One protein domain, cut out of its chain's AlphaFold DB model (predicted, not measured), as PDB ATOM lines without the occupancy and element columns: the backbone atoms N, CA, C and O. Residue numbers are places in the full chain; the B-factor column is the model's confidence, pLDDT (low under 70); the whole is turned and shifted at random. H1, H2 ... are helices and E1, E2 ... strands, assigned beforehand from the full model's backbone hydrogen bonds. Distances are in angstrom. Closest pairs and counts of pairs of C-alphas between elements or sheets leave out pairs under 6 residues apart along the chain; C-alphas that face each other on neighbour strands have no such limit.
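This is residues 41 to 80 of the 208 residues of an uncharacterized protein of Blautia obeum ATCC 29174 (UniProt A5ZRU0). A small sheet of three short strands forms one end of the domain and a short helix, H1, the other, joined by a long looping link whose residues 53 to 58 stick out. The 40 printed residues run H1, E1, E2, E3; the sheet, order E1 - E2 - E3, is antiparallel. The class is mixed, with 17 residues in named elements, under half. The whole is compact, radius of gyration of the C-alphas 10.0 A, spanning 29 by 19 by 13 A.

E1 is residues 65 to 67, 6.1 A; E2, 70 to 72, 6.2 A; E3, 77 to 79, 6.8 A, ending at C-alpha 79 (29.981, -26.088, -6.218). H1 is residues 45 to 52, 10.6 A, from C-alpha 45 (49.213, -23.349, -8.827).

The strands form a meander, each the antiparallel neighbour of the one before. Hairpin E1 and E2, at 152 degrees, has N 65 and O 72 at 2.8 A, within hydrogen-bond range. Hairpin E2 and E3, at 161 degrees, has N 78 and O 71 at 2.9 A, also within range. H1 is not on the sheet; its O i to N i+4 pairs are all within range.

The C-alphas farthest apart, Pro 55 and Ala 68, are 29.3 A apart. The printed part has no cut. The link H1 to E1 is long. No printed residue is under pLDDT 70.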
ATOM      1  N   LYS A  41      45.770 -24.180   4.100       92.31
ATOM      2  CA  LYS A  41      46.957 -24.004   3.256       92.31
ATOM      3  C   LYS A  41      46.675 -24.480   1.829       92.31
ATOM      4  O   LYS A  41      46.719 -25.677   1.548       92.31
ATOM      5  N   LEU A  42      46.400 -23.534   0.933       92.62
ATOM      6  CA  LEU A  42      46.263 -23.813  -0.498       92.62
ATOM      7  C   LEU A  42      47.599 -24.255  -1.104       92.62
ATOM      8  O   LEU A  42      48.675 -23.824  -0.677       92.62
ATOM      9  N   LEU A  43      47.522 -25.116  -2.115       93.31
ATOM     10  CA  LEU A  43      48.703 -25.595  -2.822       93.31
ATOM     11  C   LEU A  43      49.203 -24.530  -3.823       93.31
ATOM     12  O   LEU A  43      48.475 -23.602  -4.198       93.31
ATOM     13  N   PRO A  44      50.469 -24.620  -4.262       93.19
ATOM     14  CA  PRO A  44      50.938 -23.869  -5.421       93.19
ATOM     15  C   PRO A  44      50.112 -24.196  -6.672       93.19
ATOM     16  O   PRO A  44      49.614 -25.312  -6.824       93.19
ATOM     17  N   ILE A  45      50.006 -23.229  -7.588       93.94
ATOM     18  CA  ILE A  45      49.213 -23.349  -8.827       93.94
ATOM     19  C   ILE A  45      49.627 -24.580  -9.640       93.94
ATOM     20  O   ILE A  45      48.774 -25.318 -10.127       93.94
ATOM     21  N   GLU A  46      50.932 -24.805  -9.775       94.69
ATOM     22  CA  GLU A  46      51.495 -25.922 -10.537       94.69
ATOM     23  C   GLU A  46      51.085 -27.273  -9.950       94.69
ATOM     24  O   GLU A  46      50.650 -28.167 -10.677       94.69
ATOM     25  N   GLU A  47      51.139 -27.396  -8.624       93.50
ATOM     26  CA  GLU A  47      50.766 -28.619  -7.922       93.50
ATOM     27  C   GLU A  47      49.262 -28.903  -8.030       93.50
ATOM     28  O   GLU A  47      48.863 -30.048  -8.261       93.50
ATOM     29  N   GLU A  48      48.414 -27.875  -7.916       93.94
ATOM     30  CA  GLU A  48      46.973 -28.034  -8.140       93.94
ATOM     31  C   GLU A  48      46.672 -28.495  -9.573       93.94
ATOM     32  O   GLU A  48      45.887 -29.430  -9.764       93.94
ATOM     33  N   LYS A  49      47.324 -27.894 -10.582       93.00
ATOM     34  CA  LYS A  49      47.183 -28.295 -11.993       93.00
ATOM     35  C   LYS A  49      47.637 -29.740 -12.213       93.00
ATOM     36  O   LYS A  49      46.915 -30.511 -12.845       93.00
ATOM     37  N   ARG A  50      48.782 -30.132 -11.642       92.81
ATOM     38  CA  ARG A  50      49.301 -31.507 -11.705       92.81
ATOM     39  C   ARG A  50      48.291 -32.502 -11.141       92.81
ATOM     40  O   ARG A  50      47.956 -33.480 -11.806       92.81
ATOM     41  N   ARG A  51      47.761 -32.235  -9.942       92.06
ATOM     42  CA  ARG A  51      46.768 -33.108  -9.295       92.06
ATOM     43  C   ARG A  51      45.475 -33.208 -10.088       92.06
ATOM     44  O   ARG A  51      44.928 -34.301 -10.200       92.06
ATOM     45  N   ARG A  52      45.000 -32.108 -10.678       88.56
ATOM     46  CA  ARG A  52      43.781 -32.094 -11.503       88.56
ATOM     47  C   ARG A  52      43.875 -33.047 -12.699       88.56
ATOM     48  O   ARG A  52      42.871 -33.666 -13.053       88.56
ATOM     49  N   ASN A  53      45.070 -33.201 -13.264       89.62
ATOM     50  CA  ASN A  53      45.325 -34.043 -14.431       89.62
ATOM     51  C   ASN A  53      45.559 -35.525 -14.088       89.62
ATOM     52  O   ASN A  53      45.727 -36.338 -14.995       89.62
ATOM     53  N   LEU A  54      45.544 -35.914 -12.806       92.88
ATOM     54  CA  LEU A  54      45.733 -37.313 -12.414       92.88
ATOM     55  C   LEU A  54      44.607 -38.212 -12.955       92.88
ATOM     56  O   LEU A  54      43.445 -37.797 -13.010       92.88
ATOM     57  N   PRO A  55      44.900 -39.473 -13.313       90.50
ATOM     58  CA  PRO A  55      43.924 -40.350 -13.956       90.50
ATOM     59  C   PRO A  55      42.757 -40.707 -13.028       90.50
ATOM     60  O   PRO A  55      41.605 -40.735 -13.459       90.50
ATOM     61  N   ARG A  56      43.021 -40.926 -11.734       92.44
ATOM     62  CA  ARG A  56      41.994 -41.323 -10.763       92.44
ATOM     63  C   ARG A  56      41.353 -40.095 -10.105       92.44
ATOM     64  O   ARG A  56      42.063 -39.347  -9.434       92.44
ATOM     65  N   PRO A  57      40.018 -39.919 -10.170       86.00
ATOM     66  CA  PRO A  57      39.332 -38.777  -9.557       86.00
ATOM     67  C   PRO A  57      39.609 -38.598  -8.060       86.00
ATOM     68  O   PRO A  57      39.743 -37.470  -7.596       86.00
ATOM     69  N   GLY A  58      39.752 -39.695  -7.308       85.69
ATOM     70  CA  GLY A  58      40.059 -39.649  -5.874       85.69
ATOM     71  C   GLY A  58      41.431 -39.051  -5.542       85.69
ATOM     72  O   GLY A  58      41.621 -38.547  -4.442       85.69
ATOM     73  N   GLN A  59      42.368 -39.051  -6.494       86.44
ATOM     74  CA  GLN A  59      43.707 -38.477  -6.323       86.44
ATOM     75  C   GLN A  59      43.772 -36.992  -6.706       86.44
ATOM     76  O   GLN A  59      44.733 -36.311  -6.365       86.44
ATOM     77  N   ARG A  60      42.733 -36.464  -7.368       89.25
ATOM     78  CA  ARG A  60      42.657 -35.056  -7.798       89.25
ATOM     79  C   ARG A  60      42.359 -34.082  -6.651       89.25
ATOM     80  O   ARG A  60      42.216 -32.888  -6.886       89.25
ATOM     81  N   GLY A  61      42.214 -34.586  -5.424       88.31
ATOM     82  CA  GLY A  61      41.881 -33.790  -4.249       88.31
ATOM     83  C   GLY A  61      42.956 -32.755  -3.911       88.31
ATOM     84  O   GLY A  61      44.148 -33.067  -3.825       88.31
ATOM     85  N   VAL A  62      42.507 -31.525  -3.668       92.69
ATOM     86  CA  VAL A  62      43.328 -30.406  -3.195       92.69
ATOM     87  C   VAL A  62      42.705 -29.809  -1.927       92.69
ATOM     88  O   VAL A  62      41.489 -29.922  -1.746       92.69
ATOM     89  N   PRO A  63      43.496 -29.197  -1.028       92.88
ATOM     90  CA  PRO A  63      42.966 -28.343   0.028       92.88
ATOM     91  C   PRO A  63      42.124 -27.221  -0.584       92.88
ATOM     92  O   PRO A  63      42.547 -26.584  -1.546       92.88
ATOM     93  N   MET A  64      40.927 -26.993  -0.046       93.31
ATOM     94  CA  MET A  64      40.008 -25.972  -0.547       93.31
ATOM     95  C   MET A  64      39.353 -25.241   0.615       93.31
ATOM     96  O   MET A  64      38.948 -25.867   1.596       93.31
ATOM     97  N   LEU A  65      39.186 -23.934   0.463       92.44
ATOM     98  CA  LEU A  65      38.382 -23.121   1.360       92.44
ATOM     99  C   LEU A  65      36.898 -23.427   1.122       92.44
ATOM    100  O   LEU A  65      36.391 -23.257   0.014       92.44
ATOM    101  N   ASP A  66      36.195 -23.885   2.156       91.06
ATOM    102  CA  ASP A  66      34.779 -24.244   2.068       91.06
ATOM    103  C   ASP A  66      33.889 -23.081   2.539       91.06
ATOM    104  O   ASP A  66      33.549 -22.998   3.715       91.06
ATOM    105  N   MET A  67      33.422 -22.223   1.622       89.62
ATOM    106  CA  MET A  67      32.649 -21.009   1.955       89.62
ATOM    107  C   MET A  67      31.417 -20.823   1.056       89.62
ATOM    108  O   MET A  67      31.445 -21.173  -0.120       89.62
ATOM    109  N   ALA A  68      30.309 -20.324   1.621       86.88
ATOM    110  CA  ALA A  68      29.104 -19.893   0.891       86.88
ATOM    111  C   ALA A  68      28.496 -20.915  -0.107       86.88
ATOM    112  O   ALA A  68      27.866 -20.552  -1.095       86.88
ATOM    113  N   GLY A  69      28.665 -22.222   0.134       90.31
ATOM    114  CA  GLY A  69      28.172 -23.271  -0.774       90.31
ATOM    115  C   GLY A  69      29.140 -23.682  -1.889       90.31
ATOM    116  O   GLY A  69      28.825 -24.600  -2.653       90.31
ATOM    117  N   TYR A  70      30.337 -23.102  -1.910       92.69
ATOM    118  CA  TYR A  70      31.435 -23.417  -2.819       92.69
ATOM    119  C   TYR A  70      32.630 -23.998  -2.067       92.69
ATOM    120  O   TYR A  70      32.736 -23.869  -0.845       92.69
ATOM    121  N   ARG A  71      33.521 -24.647  -2.817       92.75
ATOM    122  CA  ARG A  71      34.875 -24.996  -2.392       92.75
ATOM    123  C   ARG A  71      35.842 -24.304  -3.339       92.75
ATOM    124  O   ARG A  71      35.785 -24.540  -4.547       92.75
ATOM    125  N   ILE A  72      36.684 -23.446  -2.791       92.81
ATOM    126  CA  ILE A  72      37.568 -22.553  -3.531       92.81
ATOM    127  C   ILE A  72      38.992 -23.089  -3.397       92.81
ATOM    128  O   ILE A  72      39.489 -23.270  -2.287       92.81
ATOM    129  N   SER A  73      39.628 -23.377  -4.528       93.31
ATOM    130  CA  SER A  73      41.072 -23.620  -4.624       93.31
ATOM    131  C   SER A  73      41.733 -22.440  -5.327       93.31
ATOM    132  O   SER A  73      41.043 -21.511  -5.753       93.31
ATOM    133  N   ARG A  74      43.056 -22.464  -5.484       91.44
ATOM    134  CA  ARG A  74      43.753 -21.373  -6.169       91.44
ATOM    135  C   ARG A  74      43.479 -21.355  -7.677       91.44
ATOM    136  O   ARG A  74      43.526 -20.296  -8.289       91.44
ATOM    137  N   THR A  75      43.197 -22.511  -8.274       92.12
ATOM    138  CA  THR A  75      43.025 -22.667  -9.730       92.12
ATOM    139  C   THR A  75      41.582 -22.813 -10.192       92.12
ATOM    140  O   THR A  75      41.301 -22.603 -11.368       92.12
ATOM    141  N   HIS A  76      40.674 -23.231  -9.311       90.62
ATOM    142  CA  HIS A  76      39.285 -23.490  -9.680       90.62
ATOM    143  C   HIS A  76      38.340 -23.437  -8.477       90.62
ATOM    144  O   HIS A  76      38.718 -23.676  -7.325       90.62
ATOM    145  N   ILE A  77      37.068 -23.181  -8.763       91.94
ATOM    146  CA  ILE A  77      35.987 -23.190  -7.782       91.94
ATOM    147  C   ILE A  77      35.062 -24.353  -8.116       91.94
ATOM    148  O   ILE A  77      34.739 -24.600  -9.275       91.94
ATOM    149  N   THR A  78      34.629 -25.091  -7.098       92.12
ATOM    150  CA  THR A  78      33.639 -26.158  -7.259       92.12
ATOM    151  C   THR A  78      32.407 -25.875  -6.421       92.12
ATOM    152  O   THR A  78      32.490 -25.458  -5.266       92.12
ATOM    153  N   ILE A  79      31.230 -26.139  -6.978       92.81
ATOM    154  CA  ILE A  79      29.981 -26.088  -6.218       92.81
ATOM    155  C   ILE A  79      29.952 -27.295  -5.274       92.81
ATOM    156  O   ILE A  79      30.164 -28.437  -5.696       92.81
ATOM    157  N   ARG A  80      29.631 -27.093  -3.988       92.19
ATOM    158  CA  ARG A  80      29.492 -28.216  -3.048       92.19
ATOM    159  C   ARG A  80      28.455 -29.212  -3.569       92.19
ATOM    160  O   ARG A  80      27.333 -28.839  -3.916       92.19
TER     161      ARG A  80